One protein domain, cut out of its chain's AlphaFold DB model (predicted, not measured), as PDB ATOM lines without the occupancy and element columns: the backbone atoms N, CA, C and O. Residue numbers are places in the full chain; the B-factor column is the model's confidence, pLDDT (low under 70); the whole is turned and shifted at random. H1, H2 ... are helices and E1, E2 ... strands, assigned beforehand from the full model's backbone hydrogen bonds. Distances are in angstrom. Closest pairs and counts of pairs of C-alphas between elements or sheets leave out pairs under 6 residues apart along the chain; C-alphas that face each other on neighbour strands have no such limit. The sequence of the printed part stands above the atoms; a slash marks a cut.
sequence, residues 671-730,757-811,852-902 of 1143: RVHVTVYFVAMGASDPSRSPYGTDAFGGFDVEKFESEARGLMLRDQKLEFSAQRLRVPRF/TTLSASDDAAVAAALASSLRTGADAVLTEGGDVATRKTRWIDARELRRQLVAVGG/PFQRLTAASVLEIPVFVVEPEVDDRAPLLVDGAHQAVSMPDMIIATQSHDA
ATOM      1  N   ARG A 671      53.081   8.887  63.537       90.06
ATOM      2  CA  ARG A 671      51.978   8.216  62.850       90.06
ATOM      3  C   ARG A 671      52.319   8.046  61.377       90.06
ATOM      4  O   ARG A 671      52.691   9.013  60.715       90.06
ATOM      5  N   VAL A 672      52.152   6.834  60.868       91.69
ATOM      6  CA  VAL A 672      52.284   6.502  59.449       91.69
ATOM      7  C   VAL A 672      50.936   5.987  58.972       91.69
ATOM      8  O   VAL A 672      50.396   5.046  59.544       91.69
ATOM      9  N   HIS A 673      50.386   6.613  57.941       91.75
ATOM     10  CA  HIS A 673      49.141   6.210  57.312       91.75
ATOM     11  C   HIS A 673      49.440   5.643  55.925       91.75
ATOM     12  O   HIS A 673      49.843   6.377  55.026       91.75
ATOM     13  N   VAL A 674      49.247   4.339  55.753       92.50
ATOM     14  CA  VAL A 674      49.402   3.659  54.464       92.50
ATOM     15  C   VAL A 674      48.015   3.398  53.897       92.50
ATOM     16  O   VAL A 674      47.200   2.720  54.526       92.50
ATOM     17  N   THR A 675      47.738   3.940  52.712       86.62
ATOM     18  CA  THR A 675      46.482   3.677  51.998       86.62
ATOM     19  C   THR A 675      46.765   2.999  50.671       86.62
ATOM     20  O   THR A 675      47.437   3.577  49.820       86.62
ATOM     21  N   VAL A 676      46.237   1.791  50.490       86.00
ATOM     22  CA  VAL A 676      46.326   1.039  49.237       86.00
ATOM     23  C   VAL A 676      45.087   1.313  48.391       86.00
ATOM     24  O   VAL A 676      43.964   1.078  48.834       86.00
ATOM     25  N   TYR A 677      45.305   1.794  47.173       81.50
ATOM     26  CA  TYR A 677      44.301   2.084  46.162       81.50
ATOM     27  C   TYR A 677      44.431   1.099  45.008       81.50
ATOM     28  O   TYR A 677      45.494   0.992  44.400       81.50
ATOM     29  N   PHE A 678      43.337   0.431  44.666       77.25
ATOM     30  CA  PHE A 678      43.269  -0.434  43.487       77.25
ATOM     31  C   PHE A 678      42.661   0.338  42.317       77.25
ATOM     32  O   PHE A 678      41.569   0.900  42.454       77.25
ATOM     33  N   VAL A 679      43.371   0.370  41.187       74.12
ATOM     34  CA  VAL A 679      43.024   1.156  39.996       74.12
ATOM     35  C   VAL A 679      42.932   0.234  38.783       74.12
ATOM     36  O   VAL A 679      43.929  -0.368  38.396       74.12
ATOM     37  N   ALA A 680      41.757   0.161  38.155       72.00
ATOM     38  CA  ALA A 680      41.563  -0.577  36.909       72.00
ATOM     39  C   ALA A 680      41.657   0.378  35.707       72.00
ATOM     40  O   ALA A 680      40.995   1.420  35.673       72.00
ATOM     41  N   MET A 681      42.475   0.034  34.705       64.44
ATOM     42  CA  MET A 681      42.665   0.890  33.523       64.44
ATOM     43  C   MET A 681      41.450   0.929  32.579       64.44
ATOM     44  O   MET A 681      41.323   1.886  31.820       64.44
ATOM     45  N   GLY A 682      40.529  -0.035  32.684       55.81
ATOM     46  CA  GLY A 682      39.300  -0.114  31.884       55.81
ATOM     47  C   GLY A 682      38.022  -0.106  32.724       55.81
ATOM     48  O   GLY A 682      38.048  -0.221  33.949       55.81
ATOM     49  N   ALA A 683      36.875   0.047  32.062       48.91
ATOM     50  CA  ALA A 683      35.564  -0.131  32.680       48.91
ATOM     51  C   ALA A 683      35.158  -1.608  32.603       48.91
ATOM     52  O   ALA A 683      34.400  -2.004  31.721       48.91
ATOM     53  N   SER A 684      35.685  -2.435  33.501       48.06
ATOM     54  CA  SER A 684      35.304  -3.844  33.578       48.06
ATOM     55  C   SER A 684      34.296  -4.071  34.696       48.06
ATOM     56  O   SER A 684      34.501  -3.670  35.839       48.06
ATOM     57  N   ASP A 685      33.204  -4.741  34.343       50.75
ATOM     58  CA  ASP A 685      32.349  -5.450  35.284       50.75
ATOM     59  C   ASP A 685      33.233  -6.271  36.252       50.75
ATOM     60  O   ASP A 685      34.030  -7.083  35.776       50.75
ATOM     61  N   PRO A 686      33.146  -6.068  37.583       49.06
ATOM     62  CA  PRO A 686      33.939  -6.822  38.554       49.06
ATOM     63  C   PRO A 686      33.782  -8.341  38.408       49.06
ATOM     64  O   PRO A 686      34.696  -9.075  38.774       49.06
ATOM     65  N   SER A 687      32.654  -8.806  37.856       49.41
ATOM     66  CA  SER A 687      32.400 -10.228  37.588       49.41
ATOM     67  C   SER A 687      33.252 -10.815  36.454       49.41
ATOM     68  O   SER A 687      33.376 -12.029  36.365       49.41
ATOM     69  N   ARG A 688      33.872  -9.973  35.613       47.28
ATOM     70  CA  ARG A 688      34.787 -10.370  34.525       47.28
ATOM     71  C   ARG A 688      36.263 -10.177  34.872       47.28
ATOM     72  O   ARG A 688      37.116 -10.241  33.992       47.28
ATOM     73  N   SER A 689      36.578  -9.903  36.139       52.72
ATOM     74  CA  SER A 689      37.966  -9.854  36.592       52.72
ATOM     75  C   SER A 689      38.640 -11.213  36.332       52.72
ATOM     76  O   SER A 689      38.127 -12.232  36.793       52.72
ATOM     77  N   PRO A 690      39.817 -11.254  35.681       50.06
ATOM     78  CA  PRO A 690      40.608 -12.481  35.492       50.06
ATOM     79  C   PRO A 690      41.105 -13.077  36.824       50.06
ATOM     80  O   PRO A 690      41.700 -14.150  36.836       50.06
ATOM     81  N   TYR A 691      40.907 -12.357  37.933       52.94
ATOM     82  CA  TYR A 691      41.299 -12.735  39.288       52.94
ATOM     83  C   TYR A 691      40.098 -13.149  40.165       52.94
ATOM     84  O   TYR A 691      40.224 -13.199  41.384       52.94
ATOM     85  N   GLY A 692      38.928 -13.403  39.564       50.31
ATOM     86  CA  GLY A 692      37.725 -13.863  40.268       50.31
ATOM     87  C   GLY A 692      37.026 -12.787  41.110       50.31
ATOM     88  O   GLY A 692      37.250 -11.584  40.945       50.31
ATOM     89  N   THR A 693      36.154 -13.229  42.025       43.56
ATOM     90  CA  THR A 693      35.414 -12.371  42.975       43.56
ATOM     91  C   THR A 693      36.266 -11.859  44.138       43.56
ATOM     92  O   THR A 693      35.774 -11.078  44.960       43.56
ATOM     93  N   ASP A 694      37.528 -12.284  44.228       51.00
ATOM     94  CA  ASP A 694      38.452 -11.822  45.256       51.00
ATOM     95  C   ASP A 694      38.664 -10.312  45.121       51.00
ATOM     96  O   ASP A 694      39.048  -9.775  44.080       51.00
ATOM     97  N   ALA A 695      38.365  -9.592  46.203       50.44
ATOM     98  CA  ALA A 695      38.190  -8.142  46.183       50.44
ATOM     99  C   ALA A 695      39.441  -7.343  45.746       50.44
ATOM    100  O   ALA A 695      39.302  -6.154  45.437       50.44
ATOM    101  N   PHE A 696      40.621  -7.979  45.711       55.19
ATOM    102  CA  PHE A 696      41.947  -7.360  45.574       55.19
ATOM    103  C   PHE A 696      42.875  -8.041  44.548       55.19
ATOM    104  O   PHE A 696      44.060  -7.718  44.494       55.19
ATOM    105  N   GLY A 697      42.360  -8.983  43.752       69.50
ATOM    106  CA  GLY A 697      43.164  -9.720  42.778       69.50
ATOM    107  C   GLY A 697      44.270 -10.574  43.419       69.50
ATOM    108  O   GLY A 697      44.035 -11.215  44.438       69.50
ATOM    109  N   GLY A 698      45.470 -10.599  42.826       74.25
ATOM    110  CA  GLY A 698      46.618 -11.380  43.308       74.25
ATOM    111  C   GLY A 698      47.512 -10.680  44.343       74.25
ATOM    112  O   GLY A 698      48.474 -11.286  44.809       74.25
ATOM    113  N   PHE A 699      47.224  -9.430  44.720       83.31
ATOM    114  CA  PHE A 699      47.989  -8.699  45.736       83.31
ATOM    115  C   PHE A 699      47.619  -9.137  47.167       83.31
ATOM    116  O   PHE A 699      46.487  -8.952  47.621       83.31
ATOM    117  N   ASP A 700      48.591  -9.656  47.922       83.75
ATOM    118  CA  ASP A 700      48.410 -10.095  49.312       83.75
ATOM    119  C   ASP A 700      48.452  -8.896  50.278       83.75
ATOM    120  O   ASP A 700      49.486  -8.536  50.854       83.75
ATOM    121  N   VAL A 701      47.285  -8.268  50.462       86.38
ATOM    122  CA  VAL A 701      47.083  -7.128  51.371       86.38
ATOM    123  C   VAL A 701      47.471  -7.471  52.813       86.38
ATOM    124  O   VAL A 701      48.077  -6.642  53.490       86.38
ATOM    125  N   GLU A 702      47.158  -8.683  53.288       85.50
ATOM    126  CA  GLU A 702      47.461  -9.105  54.663       85.50
ATOM    127  C   GLU A 702      48.971  -9.195  54.885       85.50
ATOM    128  O   GLU A 702      49.489  -8.725  55.904       85.50
ATOM    129  N   LYS A 703      49.693  -9.782  53.925       84.88
ATOM    130  CA  LYS A 703      51.152  -9.836  53.971       84.88
ATOM    131  C   LYS A 703      51.756  -8.441  53.862       84.88
ATOM    132  O   LYS A 703      52.653  -8.121  54.640       84.88
ATOM    133  N   PHE A 704      51.269  -7.600  52.950       91.75
ATOM    134  CA  PHE A 704      51.755  -6.228  52.816       91.75
ATOM    135  C   PHE A 704      51.564  -5.424  54.111       91.75
ATOM    136  O   PHE A 704      52.505  -4.773  54.569       91.75
ATOM    137  N   GLU A 705      50.395  -5.521  54.759       93.25
ATOM    138  CA  GLU A 705      50.145  -4.887  56.060       93.25
ATOM    139  C   GLU A 705      51.073  -5.444  57.151       93.25
ATOM    140  O   GLU A 705      51.631  -4.682  57.944       93.25
ATOM    141  N   SER A 706      51.267  -6.765  57.194       89.88
ATOM    142  CA  SER A 706      52.150  -7.433  58.155       89.88
ATOM    143  C   SER A 706      53.605  -6.956  58.032       89.88
ATOM    144  O   SER A 706      54.235  -6.602  59.033       89.88
ATOM    145  N   GLU A 707      54.123  -6.854  56.804       92.31
ATOM    146  CA  GLU A 707      55.467  -6.332  56.525       92.31
ATOM    147  C   GLU A 707      55.574  -4.831  56.835       92.31
ATOM    148  O   GLU A 707      56.537  -4.405  57.478       92.31
ATOM    149  N   ALA A 708      54.561  -4.031  56.473       94.62
ATOM    150  CA  ALA A 708      54.492  -2.609  56.814       94.62
ATOM    151  C   ALA A 708      54.515  -2.392  58.333       94.62
ATOM    152  O   ALA A 708      55.264  -1.558  58.841       94.62
ATOM    153  N   ARG A 709      53.751  -3.192  59.082       94.19
ATOM    154  CA  ARG A 709      53.751  -3.179  60.550       94.19
ATOM    155  C   ARG A 709      55.104  -3.606  61.111       94.19
ATOM    156  O   ARG A 709      55.566  -3.033  62.091       94.19
ATOM    157  N   GLY A 710      55.760  -4.572  60.470       91.62
ATOM    158  CA  GLY A 710      57.108  -5.020  60.811       91.62
ATOM    159  C   GLY A 710      58.203  -3.966  60.614       91.62
ATOM    160  O   GLY A 710      59.278  -4.134  61.187       91.62
ATOM    161  N   LEU A 711      57.947  -2.911  59.834       93.88
ATOM    162  CA  LEU A 711      58.840  -1.763  59.641       93.88
ATOM    163  C   LEU A 711      58.639  -0.652  60.680       93.88
ATOM    164  O   LEU A 711      59.446   0.276  60.730       93.88
ATOM    165  N   MET A 712      57.596  -0.719  61.508       93.00
ATOM    166  CA  MET A 712      57.327   0.302  62.520       93.00
ATOM    167  C   MET A 712      58.194   0.102  63.768       93.00
ATOM    168  O   MET A 712      58.470  -1.026  64.180       93.00
ATOM    169  N   LEU A 713      58.596   1.212  64.384       91.25
ATOM    170  CA  LEU A 713      59.178   1.232  65.732       91.25
ATOM    171  C   LEU A 713      58.099   1.043  66.811       91.25
ATOM    172  O   LEU A 713      56.908   1.154  66.518       91.25
ATOM    173  N   ARG A 714      58.485   0.757  68.063       87.25
ATOM    174  CA  ARG A 714      57.525   0.382  69.124       87.25
ATOM    175  C   ARG A 714      56.503   1.476  69.419       87.25
ATOM    176  O   ARG A 714      55.334   1.175  69.653       87.25
ATOM    177  N   ASP A 715      56.949   2.727  69.378       84.69
ATOM    178  CA  ASP A 715      56.117   3.904  69.649       84.69
ATOM    179  C   ASP A 715      55.464   4.487  68.382       84.69
ATOM    180  O   ASP A 715      54.683   5.441  68.464       84.69
ATOM    181  N   GLN A 716      55.749   3.915  67.208       88.50
ATOM    182  CA  GLN A 716      55.218   4.370  65.930       88.50
ATOM    183  C   GLN A 716      53.872   3.700  65.636       88.50
ATOM    184  O   GLN A 716      53.732   2.477  65.673       88.50
ATOM    185  N   LYS A 717      52.854   4.505  65.324       91.56
ATOM    186  CA  LYS A 717      51.505   4.010  65.022       91.56
ATOM    187  C   LYS A 717      51.305   3.881  63.518       91.56
ATOM    188  O   LYS A 717      51.407   4.876  62.807       91.56
ATOM    189  N   LEU A 718      50.960   2.677  63.063       93.56
ATOM    190  CA  LEU A 718      50.515   2.421  61.694       93.56
ATOM    191  C   LEU A 718      48.989   2.466  61.618       93.56
ATOM    192  O   LEU A 718      48.301   1.702  62.295       93.56
ATOM    193  N   GLU A 719      48.478   3.333  60.755       92.75
ATOM    194  CA  GLU A 719      47.107   3.293  60.261       92.75
ATOM    195  C   GLU A 719      47.150   2.719  58.846       92.75
ATOM    196  O   GLU A 719      47.872   3.220  57.987       92.75
ATOM    197  N   PHE A 720      46.411   1.639  58.614       92.12
ATOM    198  CA  PHE A 720      46.384   0.953  57.330       92.12
ATOM    199  C   PHE A 720      44.959   0.928  56.793       92.12
ATOM    200  O   PHE A 720      44.022   0.599  57.525       92.12
ATOM    201  N   SER A 721      44.790   1.263  55.518       86.12
ATOM    202  CA  SER A 721      43.528   1.039  54.821       86.12
ATOM    203  C   SER A 721      43.770   0.547  53.399       86.12
ATOM    204  O   SER A 721      44.673   1.010  52.710       86.12
ATOM    205  N   ALA A 722      42.955  -0.405  52.959       81.75
ATOM    206  CA  ALA A 722      42.925  -0.875  51.583       81.75
ATOM    207  C   ALA A 722      41.547  -0.555  51.010       81.75
ATOM    208  O   ALA A 722      40.520  -0.928  51.579       81.75
ATOM    209  N   GLN A 723      41.524   0.195  49.914       71.69
ATOM    210  CA  GLN A 723      40.304   0.711  49.320       71.69
ATOM    211  C   GLN A 723      40.323   0.437  47.821       71.69
ATOM    212  O   GLN A 723      41.197   0.891  47.084       71.69
ATOM    213  N   ARG A 724      39.296  -0.268  47.347       60.91
ATOM    214  CA  ARG A 724      38.908  -0.194  45.940       60.91
ATOM    215  C   ARG A 724      38.049   1.051  45.839       60.91
ATOM    216  O   ARG A 724      36.991   1.102  46.469       60.91
ATOM    217  N   LEU A 725      38.543   2.092  45.177       49.25
ATOM    218  CA  LEU A 725      37.805   3.346  45.132       49.25
ATOM    219  C   LEU A 725      36.412   3.072  44.515       49.25
ATOM    220  O   LEU A 725      36.298   2.420  43.479       49.25
ATOM    221  N   ARG A 726      35.346   3.499  45.198       37.31
ATOM    222  CA  ARG A 726      33.947   3.339  44.768       37.31
ATOM    223  C   ARG A 726      33.372   4.721  44.503       37.31
ATOM    224  O   ARG A 726      33.352   5.542  45.417       37.31
ATOM    225  N   VAL A 727      32.853   4.963  43.302       33.53
ATOM    226  CA  VAL A 727      32.060   6.170  43.029       33.53
ATOM    227  C   VAL A 727      30.574   5.795  43.028       33.53
ATOM    228  O   VAL A 727      30.187   4.879  42.301       33.53
ATOM    229  N   PRO A 728      29.711   6.459  43.820       28.50
ATOM    230  CA  PRO A 728      28.272   6.249  43.729       28.50
ATOM    231  C   PRO A 728      27.761   6.749  42.370       28.50
ATOM    232  O   PRO A 728      27.845   7.939  42.069       28.50
ATOM    233  N   ARG A 729      27.189   5.862  41.547       28.62
ATOM    234  CA  ARG A 729      26.449   6.268  40.343       28.62
ATOM    235  C   ARG A 729      25.073   6.805  40.740       28.62
ATOM    236  O   ARG A 729      24.198   6.033  41.121       28.62
ATOM    237  N   PHE A 730      24.833   8.104  40.564       28.08
ATOM    238  CA  PHE A 730      23.465   8.610  40.409       28.08
ATOM    239  C   PHE A 730      23.004   8.311  38.976       28.08
ATOM    240  O   PHE A 730      23.306   9.062  38.052       28.08
ATOM    241  N   THR A 757      30.833  -1.251  41.447       32.16
ATOM    242  CA  THR A 757      31.632  -0.713  40.339       32.16
ATOM    243  C   THR A 757      33.032  -0.419  40.858       32.16
ATOM    244  O   THR A 757      33.193   0.291  41.854       32.16
ATOM    245  N   THR A 758      34.030  -1.006  40.207       33.06
ATOM    246  CA  THR A 758      35.445  -0.639  40.305       33.06
ATOM    247  C   THR A 758      35.652   0.757  39.733       33.06
ATOM    248  O   THR A 758      34.988   1.110  38.760       33.06
ATOM    249  N   LEU A 759      36.561   1.542  40.317       39.50
ATOM    250  CA  LEU A 759      36.971   2.803  39.712       39.50
ATOM    251  C   LEU A 759      37.685   2.486  38.403       39.50
ATOM    252  O   LEU A 759      38.784   1.925  38.401       39.50
ATOM    253  N   SER A 760      37.027   2.804  37.298       42.09
ATOM    254  CA  SER A 760      37.719   2.897  36.028       42.09
ATOM    255  C   SER A 760      38.503   4.200  36.053       42.09
ATOM    256  O   SER A 760      38.044   5.193  36.623       42.09
ATOM    257  N   ALA A 761      39.652   4.239  35.380       41.94
ATOM    258  CA  ALA A 761      40.278   5.496  34.986       41.94
ATOM    259  C   ALA A 761      39.227   6.534  34.505       41.94
ATOM    260  O   ALA A 761      39.379   7.713  34.782       41.94
ATOM    261  N   SER A 762      38.094   6.126  33.915       39.38
ATOM    262  CA  SER A 762      36.995   7.019  33.514       39.38
ATOM    263  C   SER A 762      36.324   7.866  34.612       39.38
ATOM    264  O   SER A 762      35.571   8.773  34.262       39.38
ATOM    265  N   ASP A 763      36.543   7.595  35.902       43.97
ATOM    266  CA  ASP A 763      35.747   8.188  36.992       43.97
ATOM    267  C   ASP A 763      36.413   9.399  37.685       43.97
ATOM    268  O   ASP A 763      35.729  10.194  38.332       43.97
ATOM    269  N   ASP A 764      37.721   9.596  37.493       53.19
ATOM    270  CA  ASP A 764      38.426  10.864  37.731       53.19
ATOM    271  C   ASP A 764      39.239  11.178  36.474       53.19
ATOM    272  O   ASP A 764      40.313  10.618  36.246       53.19
ATOM    273  N   ALA A 765      38.705  12.073  35.637       57.19
ATOM    274  CA  ALA A 765      39.286  12.404  34.339       57.19
ATOM    275  C   ALA A 765      40.757  12.840  34.431       57.19
ATOM    276  O   ALA A 765      41.504  12.669  33.468       57.19
ATOM    277  N   ALA A 766      41.182  13.388  35.571       59.44
ATOM    278  CA  ALA A 766      42.536  13.871  35.757       59.44
ATOM    279  C   ALA A 766      43.512  12.731  36.086       59.44
ATOM    280  O   ALA A 766      44.596  12.674  35.504       59.44
ATOM    281  N   VAL A 767      43.112  11.776  36.934       65.38
ATOM    282  CA  VAL A 767      43.891  10.547  37.180       65.38
ATOM    283  C   VAL A 767      43.908   9.659  35.937       65.38
ATOM    284  O   VAL A 767      44.969   9.151  35.577       65.38
ATOM    285  N   ALA A 768      42.781   9.540  35.226       62.56
ATOM    286  CA  ALA A 768      42.709   8.864  33.929       62.56
ATOM    287  C   ALA A 768      43.713   9.436  32.939       62.56
ATOM    288  O   ALA A 768      44.477   8.698  32.324       62.56
ATOM    289  N   ALA A 769      43.692  10.762  32.777       65.69
ATOM    290  CA  ALA A 769      44.544  11.455  31.829       65.69
ATOM    291  C   ALA A 769      46.016  11.319  32.225       65.69
ATOM    292  O   ALA A 769      46.860  11.085  31.358       65.69
ATOM    293  N   ALA A 770      46.330  11.404  33.520       72.12
ATOM    294  CA  ALA A 770      47.678  11.189  34.033       72.12
ATOM    295  C   ALA A 770      48.170   9.758  33.755       72.12
ATOM    296  O   ALA A 770      49.270   9.574  33.235       72.12
ATOM    297  N   LEU A 771      47.338   8.747  34.016       73.69
ATOM    298  CA  LEU A 771      47.673   7.350  33.752       73.69
ATOM    299  C   LEU A 771      47.827   7.093  32.248       73.69
ATOM    300  O   LEU A 771      48.878   6.631  31.811       73.69
ATOM    301  N   ALA A 772      46.846   7.491  31.439       72.12
ATOM    302  CA  ALA A 772      46.863   7.311  29.991       72.12
ATOM    303  C   ALA A 772      48.055   8.013  29.321       72.12
ATOM    304  O   ALA A 772      48.701   7.435  28.448       72.12
ATOM    305  N   SER A 773      48.398   9.231  29.753       77.94
ATOM    306  CA  SER A 773      49.565   9.966  29.236       77.94
ATOM    307  C   SER A 773      50.904   9.389  29.698       77.94
ATOM    308  O   SER A 773      51.924   9.621  29.045       77.94
ATOM    309  N   SER A 774      50.925   8.609  30.781       85.06
ATOM    310  CA  SER A 774      52.121   7.916  31.269       85.06
ATOM    311  C   SER A 774      52.325   6.524  30.661       85.06
ATOM    312  O   SER A 774      53.446   6.018  30.687       85.06
ATOM    313  N   LEU A 775      51.286   5.920  30.075       84.88
ATOM    314  CA  LEU A 775      51.379   4.600  29.459       84.88
ATOM    315  C   LEU A 775      52.267   4.616  28.216       84.88
ATOM    316  O   LEU A 775      52.253   5.531  27.385       84.88
ATOM    317  N   ARG A 776      53.066   3.568  28.093       85.19
ATOM    318  CA  ARG A 776      53.977   3.310  26.986       85.19
ATOM    319  C   ARG A 776      53.820   1.861  26.555       85.19
ATOM    320  O   ARG A 776      53.424   1.002  27.341       85.19
ATOM    321  N   THR A 777      54.149   1.599  25.300       84.25
ATOM    322  CA  THR A 777      54.184   0.249  24.742       84.25
ATOM    323  C   THR A 777      55.498   0.059  24.000       84.25
ATOM    324  O   THR A 777      56.038   1.007  23.424       84.25
ATOM    325  N   GLY A 778      56.034  -1.152  24.052       79.56
ATOM    326  CA  GLY A 778      57.274  -1.526  23.391       79.56
ATOM    327  C   GLY A 778      57.300  -3.015  23.088       79.56
ATOM    328  O   GLY A 778      56.364  -3.749  23.409       79.56
ATOM    329  N   ALA A 779      58.366  -3.436  22.422       75.12
ATOM    330  CA  ALA A 779      58.676  -4.834  22.193       75.12
ATOM    331  C   ALA A 779      60.083  -5.088  22.732       75.12
ATOM    332  O   ALA A 779      61.015  -4.375  22.355       75.12
ATOM    333  N   ASP A 780      60.213  -6.075  23.611       66.12
ATOM    334  CA  ASP A 780      61.487  -6.496  24.180       66.12
ATOM    335  C   ASP A 780      61.912  -7.818  23.544       66.12
ATOM    336  O   ASP A 780      61.096  -8.725  23.351       66.12
ATOM    337  N   ALA A 781      63.194  -7.925  23.205       63.28
ATOM    338  CA  ALA A 781      63.793  -9.189  22.815       63.28
ATOM    339  C   ALA A 781      63.887 -10.093  24.053       63.28
ATOM    340  O   ALA A 781      64.509  -9.735  25.053       63.28
ATOM    341  N   VAL A 782      63.253 -11.257  23.992       63.62
ATOM    342  CA  VAL A 782      63.237 -12.259  25.050       63.62
ATOM    343  C   VAL A 782      63.855 -13.530  24.501       63.62
ATOM    344  O   VAL A 782      63.469 -13.999  23.434       63.62
ATOM    345  N   LEU A 783      64.801 -14.095  25.243       56.16
ATOM    346  CA  LEU A 783      65.277 -15.444  24.978       56.16
ATOM    347  C   LEU A 783      64.123 -16.412  25.248       56.16
ATOM    348  O   LEU A 783      63.627 -16.511  26.371       56.16
ATOM    349  N   THR A 784      63.651 -17.053  24.189       53.72
ATOM    350  CA  THR A 784      62.709 -18.166  24.258       53.72
ATOM    351  C   THR A 784      63.382 -19.376  24.888       53.72
ATOM    352  O   THR A 784      64.605 -19.459  24.992       53.72
ATOM    353  N   GLU A 785      62.561 -20.332  25.301       49.53
ATOM    354  CA  GLU A 785      62.999 -21.535  26.005       49.53
ATOM    355  C   GLU A 785      63.925 -22.428  25.147       49.53
ATOM    356  O   GLU A 785      64.721 -23.177  25.705       49.53
ATOM    357  N   GLY A 786      63.917 -22.272  23.814       46.03
ATOM    358  CA  GLY A 786      64.848 -22.927  22.878       46.03
ATOM    359  C   GLY A 786      66.178 -22.193  22.652       46.03
ATOM    360  O   GLY A 786      66.995 -22.642  21.856       46.03
ATOM    361  N   GLY A 787      66.411 -21.057  23.321       51.50
ATOM    362  CA  GLY A 787      67.582 -20.201  23.093       51.50
ATOM    363  C   GLY A 787      67.422 -19.199  21.942       51.50
ATOM    364  O   GLY A 787      68.281 -18.332  21.778       51.50
ATOM    365  N   ASP A 788      66.312 -19.252  21.195       55.06
ATOM    366  CA  ASP A 788      66.000 -18.283  20.142       55.06
ATOM    367  C   ASP A 788      65.555 -16.942  20.725       55.06
ATOM    368  O   ASP A 788      64.912 -16.878  21.771       55.06
ATOM    369  N   VAL A 789      65.829 -15.848  20.023       63.16
ATOM    370  CA  VAL A 789      65.383 -14.511  20.426       63.16
ATOM    371  C   VAL A 789      63.988 -14.238  19.847       63.16
ATOM    372  O   VAL A 789      63.846 -14.025  18.646       63.16
ATOM    373  N   ALA A 790      62.955 -14.194  20.691       65.62
ATOM    374  CA  ALA A 790      61.612 -13.745  20.312       65.62
ATOM    375  C   ALA A 790      61.372 -12.286  20.697       65.62
ATOM    376  O   ALA A 790      62.028 -11.733  21.572       65.62
ATOM    377  N   THR A 791      60.377 -11.658  20.075       73.00
ATOM    378  CA  THR A 791      59.911 -10.324  20.470       73.00
ATOM    379  C   THR A 791      58.648 -10.450  21.317       73.00
ATOM    380  O   THR A 791      57.659 -11.052  20.902       73.00
ATOM    381  N   ARG A 792      58.670  -9.887  22.527       77.38
ATOM    382  CA  ARG A 792      57.527  -9.847  23.445       77.38
ATOM    383  C   ARG A 792      57.015  -8.419  23.549       77.38
ATOM    384  O   ARG A 792      57.767  -7.515  23.896       77.38
ATOM    385  N   LYS A 793      55.723  -8.210  23.294       82.62
ATOM    386  CA  LYS A 793      55.075  -6.917  23.535       82.62
ATOM    387  C   LYS A 793      54.979  -6.669  25.042       82.62
ATOM    388  O   LYS A 793      54.399  -7.480  25.756       82.62
ATOM    389  N   THR A 794      55.494  -5.539  25.508       82.81
ATOM    390  CA  THR A 794      55.439  -5.108  26.912       82.81
ATOM    391  C   THR A 794      54.799  -3.724  26.999       82.81
ATOM    392  O   THR A 794      54.967  -2.871  26.116       82.81
ATOM    393  N   ARG A 795      54.004  -3.488  28.046       86.38
ATOM    394  CA  ARG A 795      53.471  -2.161  28.373       86.38
ATOM    395  C   ARG A 795      54.064  -1.693  29.685       86.38
ATOM    396  O   ARG A 795      54.348  -2.497  30.569       86.38
ATOM    397  N   TRP A 796      54.227  -0.387  29.838       88.31
ATOM    398  CA  TRP A 796      54.637   0.152  31.123       88.31
ATOM    399  C   TRP A 796      54.103   1.543  31.403       88.31
ATOM    400  O   TRP A 796      53.790   2.314  30.497       88.31
ATOM    401  N   ILE A 797      54.044   1.857  32.689       87.75
ATOM    402  CA  ILE A 797      53.751   3.181  33.219       87.75
ATOM    403  C   ILE A 797      55.082   3.918  33.404       87.75
ATOM    404  O   ILE A 797      55.958   3.437  34.122       87.75
ATOM    405  N   ASP A 798      55.253   5.073  32.756       87.50
ATOM    406  CA  ASP A 798      56.370   5.991  33.026       87.50
ATOM    407  C   ASP A 798      56.101   6.723  34.348       87.50
ATOM    408  O   ASP A 798      55.283   7.647  34.410       87.50
ATOM    409  N   ALA A 799      56.780   6.302  35.419       85.88
ATOM    410  CA  ALA A 799      56.507   6.788  36.772       85.88
ATOM    411  C   ALA A 799      56.777   8.296  36.910       85.88
ATOM    412  O   ALA A 799      56.049   9.018  37.599       85.88
ATOM    413  N   ARG A 800      57.800   8.807  36.207       82.19
ATOM    414  CA  ARG A 800      58.134  10.239  36.207       82.19
ATOM    415  C   ARG A 800      57.069  11.046  35.478       82.19
ATOM    416  O   ARG A 800      56.734  12.141  35.930       82.19
ATOM    417  N   GLU A 801      56.561  10.546  34.355       82.56
ATOM    418  CA  GLU A 801      55.452  11.194  33.654       82.56
ATOM    419  C   GLU A 801      54.180  11.201  34.497       82.56
ATOM    420  O   GLU A 801      53.607  12.269  34.704       82.56
ATOM    421  N   LEU A 802      53.804  10.054  35.066       83.19
ATOM    422  CA  LEU A 802      52.614   9.934  35.905       83.19
ATOM    423  C   LEU A 802      52.640  10.937  37.064       83.19
ATOM    424  O   LEU A 802      51.687  11.690  37.266       83.19
ATOM    425  N   ARG A 803      53.760  11.002  37.793       80.50
ATOM    426  CA  ARG A 803      53.932  11.955  38.896       80.50
ATOM    427  C   ARG A 803      53.842  13.403  38.428       80.50
ATOM    428  O   ARG A 803      53.186  14.207  39.084       80.50
ATOM    429  N   ARG A 804      54.483  13.752  37.305       81.00
ATOM    430  CA  ARG A 804      54.416  15.117  36.747       81.00
ATOM    431  C   ARG A 804      52.974  15.532  36.461       81.00
ATOM    432  O   ARG A 804      52.598  16.650  36.804       81.00
ATOM    433  N   GLN A 805      52.177  14.631  35.892       77.50
ATOM    434  CA  GLN A 805      50.772  14.882  35.577       77.50
ATOM    435  C   GLN A 805      49.914  15.002  36.844       77.50
ATOM    436  O   GLN A 805      49.161  15.963  36.979       77.50
ATOM    437  N   LEU A 806      50.081  14.104  37.822       72.31
ATOM    438  CA  LEU A 806      49.335  14.156  39.089       72.31
ATOM    439  C   LEU A 806      49.636  15.428  39.903       72.31
ATOM    440  O   LEU A 806      48.720  16.051  40.441       72.31
ATOM    441  N   VAL A 807      50.899  15.869  39.942       69.06
ATOM    442  CA  VAL A 807      51.284  17.132  40.597       69.06
ATOM    443  C   VAL A 807      50.695  18.342  39.865       69.06
ATOM    444  O   VAL A 807      50.220  19.274  40.515       69.06
ATOM    445  N   ALA A 808      50.685  18.337  38.527       68.25
ATOM    446  CA  ALA A 808      50.092  19.414  37.733       68.25
ATOM    447  C   ALA A 808      48.573  19.539  37.960       68.25
ATOM    448  O   ALA A 808      48.053  20.652  38.032       68.25
ATOM    449  N   VAL A 809      47.882  18.410  38.136       62.19
ATOM    450  CA  VAL A 809      46.451  18.350  38.472       62.19
ATOM    451  C   VAL A 809      46.181  18.881  39.885       62.19
ATOM    452  O   VAL A 809      45.258  19.671  40.077       62.19
ATOM    453  N   GLY A 810      46.997  18.499  40.875       51.78
ATOM    454  CA  GLY A 810      46.851  18.957  42.264       51.78
ATOM    455  C   GLY A 810      47.218  20.433  42.488       51.78
ATOM    456  O   GLY A 810      46.679  21.076  43.385       51.78
ATOM    457  N   GLY A 811      48.095  20.994  41.648       42.00
ATOM    458  CA  GLY A 811      48.605  22.369  41.744       42.00
ATOM    459  C   GLY A 811      47.683  23.474  41.206       42.00
ATOM    460  O   GLY A 811      48.090  24.636  41.182       42.00
ATOM    461  N   PRO A 852      44.406  13.018  48.263       39.78
ATOM    462  CA  PRO A 852      45.220  13.614  49.324       39.78
ATOM    463  C   PRO A 852      46.668  13.901  48.889       39.78
ATOM    464  O   PRO A 852      47.594  13.808  49.682       39.78
ATOM    465  N   PHE A 853      46.897  14.302  47.640       40.59
ATOM    466  CA  PHE A 853      48.223  14.543  47.073       40.59
ATOM    467  C   PHE A 853      48.972  15.729  47.678       40.59
ATOM    468  O   PHE A 853      50.078  16.022  47.241       40.59
ATOM    469  N   GLN A 854      48.414  16.430  48.669       37.41
ATOM    470  CA  GLN A 854      49.075  17.595  49.252       37.41
ATOM    471  C   GLN A 854      48.467  18.036  50.587       37.41
ATOM    472  O   GLN A 854      48.143  19.206  50.797       37.41
ATOM    473  N   ARG A 855      48.352  17.119  51.551       32.78
ATOM    474  CA  ARG A 855      48.332  17.549  52.951       32.78
ATOM    475  C   ARG A 855      49.616  17.100  53.621       32.78
ATOM    476  O   ARG A 855      49.718  15.993  54.126       32.78
ATOM    477  N   LEU A 856      50.566  18.029  53.708       37.41
ATOM    478  CA  LEU A 856      51.470  18.081  54.853       37.41
ATOM    479  C   LEU A 856      50.590  18.329  56.089       37.41
ATOM    480  O   LEU A 856      50.442  19.459  56.559       37.41
ATOM    481  N   THR A 857      49.902  17.286  56.557       34.31
ATOM    482  CA  THR A 857      49.307  17.288  57.887       34.31
ATOM    483  C   THR A 857      50.456  17.413  58.892       34.31
ATOM    484  O   THR A 857      51.617  17.202  58.551       34.31
ATOM    485  N   ALA A 858      50.153  17.925  60.088       40.84
ATOM    486  CA  ALA A 858      51.119  18.330  61.114       40.84
ATOM    487  C   ALA A 858      52.378  17.439  61.178       40.84
ATOM    488  O   ALA A 858      52.272  16.236  60.981       40.84
ATOM    489  N   ALA A 859      53.539  18.017  61.525       55.78
ATOM    490  CA  ALA A 859      54.884  17.409  61.526       55.78
ATOM    491  C   ALA A 859      55.047  15.987  62.139       55.78
ATOM    492  O   ALA A 859      56.141  15.431  62.084       55.78
ATOM    493  N   SER A 860      54.001  15.405  62.726       69.25
ATOM    494  CA  SER A 860      53.915  14.072  63.316       69.25
ATOM    495  C   SER A 860      53.287  12.973  62.435       69.25
ATOM    496  O   SER A 860      53.373  11.812  62.841       69.25
ATOM    497  N   VAL A 861      52.682  13.271  61.271       83.00
ATOM    498  CA  VAL A 861      52.003  12.266  60.413       83.00
ATOM    499  C   VAL A 861      52.662  12.150  59.030       83.00
ATOM    500  O   VAL A 861      52.945  13.165  58.400       83.00
ATOM    501  N   LEU A 862      52.901  10.921  58.562       86.50
ATOM    502  CA  LEU A 862      53.335  10.597  57.195       86.50
ATOM    503  C   LEU A 862      52.230   9.828  56.466       86.50
ATOM    504  O   LEU A 862      51.825   8.766  56.931       86.50
ATOM    505  N   GLU A 863      51.766  10.336  55.327       85.12
ATOM    506  CA  GLU A 863      50.773   9.671  54.471       85.12
ATOM    507  C   GLU A 863      51.468   9.039  53.256       85.12
ATOM    508  O   GLU A 863      52.215   9.714  52.553       85.12
ATOM    509  N   ILE A 864      51.229   7.745  53.019       89.50
ATOM    510  CA  ILE A 864      51.837   6.961  51.936       89.50
ATOM    511  C   ILE A 864      50.718   6.331  51.094       89.50
ATOM    512  O   ILE A 864      50.179   5.280  51.464       89.50
ATOM    513  N   PRO A 865      50.342   6.952  49.966       88.12
ATOM    514  CA  PRO A 865      49.429   6.344  49.010       88.12
ATOM    515  C   PRO A 865      50.161   5.283  48.169       88.12
ATOM    516  O   PRO A 865      51.233   5.536  47.614       88.12
ATOM    517  N   VAL A 866      49.568   4.094  48.067       89.38
ATOM    518  CA  VAL A 866      50.059   2.956  47.279       89.38
ATOM    519  C   VAL A 866      49.034   2.647  46.198       89.38
ATOM    520  O   VAL A 866      47.922   2.252  46.517       89.38
ATOM    521  N   PHE A 867      49.383   2.814  44.927       87.12
ATOM    522  CA  PHE A 867      48.492   2.526  43.802       87.12
ATOM    523  C   PHE A 867      48.844   1.177  43.184       87.12
ATOM    524  O   PHE A 867      49.943   1.021  42.663       87.12
ATOM    525  N   VAL A 868      47.920   0.221  43.223       87.56
ATOM    526  CA  VAL A 868      48.022  -1.065  42.525       87.56
ATOM    527  C   VAL A 868      47.198  -0.962  41.247       87.56
ATOM    528  O   VAL A 868      45.974  -0.828  41.304       87.56
ATOM    529  N   VAL A 869      47.877  -0.954  40.101       84.12
ATOM    530  CA  VAL A 869      47.270  -0.758  38.783       84.12
ATOM    531  C   VAL A 869      47.085  -2.096  38.077       84.12
ATOM    532  O   VAL A 869      48.041  -2.855  37.900       84.12
ATOM    533  N   GLU A 870      45.854  -2.345  37.645       78.50
ATOM    534  CA  GLU A 870      45.432  -3.531  36.901       78.50
ATOM    535  C   GLU A 870      45.179  -3.160  35.422       78.50
ATOM    536  O   GLU A 870      44.518  -2.145  35.154       78.50
ATOM    537  N   PRO A 871      45.688  -3.943  34.447       73.88
ATOM    538  CA  PRO A 871      45.411  -3.746  33.027       73.88
ATOM    539  C   PRO A 871      43.952  -4.060  32.672       73.88
ATOM    540  O   PRO A 871      43.188  -4.589  33.478       73.88
ATOM    541  N   GLU A 872      43.554  -3.693  31.454       67.06
ATOM    542  CA  GLU A 872      42.240  -4.058  30.914       67.06
ATOM    543  C   GLU A 872      42.138  -5.575  30.717       67.06
ATOM    544  O   GLU A 872      43.099  -6.205  30.287       67.06
ATOM    545  N   VAL A 873      40.959  -6.150  30.981       62.88
ATOM    546  CA  VAL A 873      40.714  -7.607  30.944       62.88
ATOM    547  C   VAL A 873      41.101  -8.243  29.601       62.88
ATOM    548  O   VAL A 873      41.626  -9.355  29.578       62.88
ATOM    549  N   ASP A 874      40.887  -7.530  28.493       62.66
ATOM    550  CA  ASP A 874      41.149  -8.027  27.136       62.66
ATOM    551  C   ASP A 874      42.626  -7.884  26.709       62.66
ATOM    552  O   ASP A 874      43.028  -8.372  25.650       62.66
ATOM    553  N   ASP A 875      43.463  -7.223  27.514       66.62
ATOM    554  CA  ASP A 875      44.861  -6.946  27.193       66.62
ATOM    555  C   ASP A 875      45.814  -7.846  27.986       66.62
ATOM    556  O   ASP A 875      46.228  -7.537  29.099       66.62
ATOM    557  N   ARG A 876      46.239  -8.954  27.368       73.75
ATOM    558  CA  ARG A 876      47.191  -9.905  27.974       73.75
ATOM    559  C   ARG A 876      48.653  -9.438  27.976       73.75
ATOM    560  O   ARG A 876      49.520 -10.187  28.413       73.75
ATOM    561  N   ALA A 877      48.966  -8.244  27.467       81.19
ATOM    562  CA  ALA A 877      50.341  -7.751  27.497       81.19
ATOM    563  C   ALA A 877      50.769  -7.442  28.949       81.19
ATOM    564  O   ALA A 877      50.032  -6.751  29.656       81.19
ATOM    565  N   PRO A 878      51.959  -7.882  29.400       86.12
ATOM    566  CA  PRO A 878      52.432  -7.584  30.746       86.12
ATOM    567  C   PRO A 878      52.572  -6.071  30.946       86.12
ATOM    568  O   PRO A 878      53.149  -5.367  30.109       86.12
ATOM    569  N   LEU A 879      52.046  -5.591  32.074       86.19
ATOM    570  CA  LEU A 879      52.125  -4.215  32.542       86.19
ATOM    571  C   LEU A 879      53.205  -4.098  33.618       86.19
ATOM    572  O   LEU A 879      53.131  -4.736  34.669       86.19
ATOM    573  N   LEU A 880      54.185  -3.239  33.360       88.94
ATOM    574  CA  LEU A 880      55.289  -2.937  34.266       88.94
ATOM    575  C   LEU A 880      55.330  -1.437  34.606       88.94
ATOM    576  O   LEU A 880      54.593  -0.612  34.068       88.94
ATOM    577  N   VAL A 881      56.247  -1.056  35.480       88.31
ATOM    578  CA  VAL A 881      56.626   0.320  35.797       88.31
ATOM    579  C   VAL A 881      58.035   0.553  35.264       88.31
ATOM    580  O   VAL A 881      58.934  -0.268  35.465       88.31
ATOM    581  N   ASP A 882      58.217   1.653  34.533       85.25
ATOM    582  CA  ASP A 882      59.476   2.032  33.873       85.25
ATOM    583  C   ASP A 882      60.094   0.926  32.979       85.25
ATOM    584  O   ASP A 882      61.283   0.957  32.663       85.25
ATOM    585  N   GLY A 883      59.279  -0.039  32.540       79.12
ATOM    586  CA  GLY A 883      59.645  -1.107  31.600       79.12
ATOM    587  C   GLY A 883      60.301  -2.347  32.214       79.12
ATOM    588  O   GLY A 883      60.479  -3.324  31.501       79.12
ATOM    589  N   ALA A 884      60.645  -2.350  33.506       79.94
ATOM    590  CA  ALA A 884      61.379  -3.466  34.124       79.94
ATOM    591  C   ALA A 884      60.921  -3.836  35.546       79.94
ATOM    592  O   ALA A 884      61.343  -4.861  36.081       79.94
ATOM    593  N   HIS A 885      60.084  -3.017  36.184       86.94
ATOM    594  CA  HIS A 885      59.744  -3.173  37.598       86.94
ATOM    595  C   HIS A 885      58.256  -3.443  37.788       86.94
ATOM    596  O   HIS A 885      57.437  -2.904  37.064       86.94
ATOM    597  N   GLN A 886      57.885  -4.229  38.797       89.75
ATOM    598  CA  GLN A 886      56.479  -4.349  39.196       89.75
ATOM    599  C   GLN A 886      56.038  -3.228  40.135       89.75
ATOM    600  O   GLN A 886      54.853  -2.941  40.213       89.75
ATOM    601  N   ALA A 887      56.961  -2.613  40.878       92.81
ATOM    602  CA  ALA A 887      56.653  -1.491  41.750       92.81
ATOM    603  C   ALA A 887      57.841  -0.535  41.867       92.81
ATOM    604  O   ALA A 887      58.997  -0.963  41.837       92.81
ATOM    605  N   VAL A 888      57.551   0.756  42.018       91.19
ATOM    606  CA  VAL A 888      58.553   1.817  42.167       91.19
ATOM    607  C   VAL A 888      58.128   2.787  43.263       91.19
ATOM    608  O   VAL A 888      56.976   3.222  43.334       91.19
ATOM    609  N   SER A 889      59.095   3.157  44.105       90.81
ATOM    610  CA  SER A 889      58.941   4.211  45.102       90.81
ATOM    611  C   SER A 889      59.220   5.587  44.496       90.81
ATOM    612  O   SER A 889      60.289   5.844  43.922       90.81
ATOM    613  N   MET A 890      58.260   6.494  44.639       85.00
ATOM    614  CA  MET A 890      58.393   7.920  44.340       85.00
ATOM    615  C   MET A 890      58.431   8.728  45.650       85.00
ATOM    616  O   MET A 890      58.100   8.187  46.706       85.00
ATOM    617  N   PRO A 891      58.847  10.010  45.625       78.44
ATOM    618  CA  PRO A 891      58.967  10.820  46.842       78.44
ATOM    619  C   PRO A 891      57.682  10.944  47.675       78.44
ATOM    620  O   PRO A 891      57.760  11.125  48.882       78.44
ATOM    621  N   ASP A 892      56.519  10.855  47.035       77.75
ATOM    622  CA  ASP A 892      55.198  11.149  47.601       77.75
ATOM    623  C   ASP A 892      54.186   9.999  47.458       77.75
ATOM    624  O   ASP A 892      53.074  10.096  47.966       77.75
ATOM    625  N   MET A 893      54.547   8.910  46.773       86.12
ATOM    626  CA  MET A 893      53.660   7.764  46.552       86.12
ATOM    627  C   MET A 893      54.429   6.503  46.146       86.12
ATOM    628  O   MET A 893      55.607   6.555  45.788       86.12
ATOM    629  N   ILE A 894      53.732   5.370  46.145       92.50
ATOM    630  CA  ILE A 894      54.203   4.100  45.587       92.50
ATOM    631  C   ILE A 894      53.246   3.687  44.474       92.50
ATOM    632  O   ILE A 894      52.030   3.778  44.634       92.50
ATOM    633  N   ILE A 895      53.791   3.211  43.357       91.00
ATOM    634  CA  ILE A 895      53.008   2.572  42.298       91.00
ATOM    635  C   ILE A 895      53.456   1.128  42.126       91.00
ATOM    636  O   ILE A 895      54.656   0.851  42.133       91.00
ATOM    637  N   ALA A 896      52.490   0.234  41.973       93.00
ATOM    638  CA  ALA A 896      52.655  -1.174  41.686       93.00
ATOM    639  C   ALA A 896      51.737  -1.582  40.525       93.00
ATOM    640  O   ALA A 896      50.681  -0.985  40.322       93.00
ATOM    641  N   THR A 897      52.130  -2.598  39.770       90.94
ATOM    642  CA  THR A 897      51.380  -3.134  38.633       90.94
ATOM    643  C   THR A 897      51.129  -4.614  38.831       90.94
ATOM    644  O   THR A 897      52.052  -5.362  39.155       90.94
ATOM    645  N   GLN A 898      49.895  -5.034  38.591       86.12
ATOM    646  CA  GLN A 898      49.478  -6.427  38.651       86.12
ATOM    647  C   GLN A 898      49.116  -6.899  37.244       86.12
ATOM    648  O   GLN A 898      48.206  -6.348  36.637       86.12
ATOM    649  N   SER A 899      49.821  -7.897  36.714       84.88
ATOM    650  CA  SER A 899      49.601  -8.428  35.357       84.88
ATOM    651  C   SER A 899      49.088  -9.863  35.373       84.88
ATOM    652  O   SER A 899      49.250 -10.573  36.358       84.88
ATOM    653  N   HIS A 900      48.539 -10.320  34.248       76.88
ATOM    654  CA  HIS A 900      47.974 -11.666  34.108       76.88
ATOM    655  C   HIS A 900      49.011 -12.805  34.140       76.88
ATOM    656  O   HIS A 900      48.629 -13.959  34.341       76.88
ATOM    657  N   ASP A 901      50.302 -12.524  33.953       75.94
ATOM    658  CA  ASP A 901      51.344 -13.551  33.850       75.94
ATOM    659  C   ASP A 901      51.859 -13.993  35.228       75.94
ATOM    660  O   ASP A 901      52.534 -13.243  35.932       75.94
ATOM    661  N   ALA A 902      51.600 -15.248  35.609       73.62
ATOM    662  CA  ALA A 902      52.125 -15.823  36.855       73.62
ATOM    663  C   ALA A 902      53.567 -16.353  36.735       73.62
ATOM    664  O   ALA A 902      54.223 -16.613  37.742       73.62
TER     665      ALA A 902
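Overview. This is residues 671 to 730, 757 to 811 and 852 to 902 of the 1143 residues of the protein "Predicted protein" of Micromonas pusilla (strain CCMP1545) (UniProt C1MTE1). A strongly twisted sheet of five strands, E2, E1, E5, E8 and E7, makes the body, with H1 over one face of it at the E2 side. A long hairpin, E3 and E4, reaches away as an arm with short E6 beside its base, while H2 and H3 pack side by side near that base. The printed part has 166 residues with three named helices and eight named strands, in the order E1 H1 E2 H2 E3 E4 H3 E5 E6 E7 E8; both sheets are mixed, and the class is mixed, helices and strands. The whole is compact, with a radius of gyration of the C-alphas of 17.3 A and spans of 55 by 42 by 34 A.

Arrangement. In the larger sheet E1, residues 671 to 680, is parallel to E5, residues 861 to 870, with N 673 and O 862 2.8 A apart, within hydrogen-bond range. E2, residues 717 to 724, an edge strand, is parallel to E1, with N 672 and O 717 at 2.9 A. E8, residues 894 to 897, is parallel to E5, with N 867 and O 894 at 2.8 A. E7, residues 887 to 889, the other edge strand, forms an antiparallel hairpin with E8, with N 888 and O 895 at 2.9 A. H1, residues 701 to 710, is on this sheet in two layers, a helix on one face, at a height over the sheet of 9.6 A. It lies over E2 and runs along it, at 16 degrees on the local plane; the closest C-alphas are those of Arg 709 and Leu 718, 6.6 A apart. E1, H1 and E2 form a strand-helix-strand unit, two parallel neighbour strands with a helix between, whose crossover is right-handed. E3, residues 775 to 783, and E4, residues 789 to 797, form an antiparallel hairpin, with N 776 and O 796 at 2.8 A. E6, residues 879 to 881, is parallel to E4, with N 797 and O 880 at 2.9 A. H2, residues 765 to 774, touches H3, residues 799 to 810, closest at the C-alphas of Ala 770 and Gln 805, 5.1 A apart, at a shallow tilt of 24 degrees, opposite ways. H3 only grazes the larger sheet. In H1, H2 and H3 every O i to N i+4 pair is within hydrogen-bond range.

Along the chain. E1 begins at C-alpha 671 (51.978, 8.216, 62.850) and is 29.3 A long; E5 is 29.1 A, E3 24.8 A, E4 24.7 A and E2 23.2 A. H3 is 16.5 A long and starts at C-alpha 799 (56.507, 6.788, 36.772). E8 ends at C-alpha 897 (51.380, -3.134, 38.633).

Size, cuts and confidence. The C-alphas of Gly 786 and Ala 858, the two farthest apart, are 57.9 A apart. Residues 731 to 756 and 812 to 851 are not printed; the C-alphas across these cuts are 12.4 A and 12.1 A apart. The link E1 to H1 is long, with 20 residues. Mean pLDDT of the printed part is 71.3, and 66 residues are under 70, among them 681 to 697 and 757 to 769.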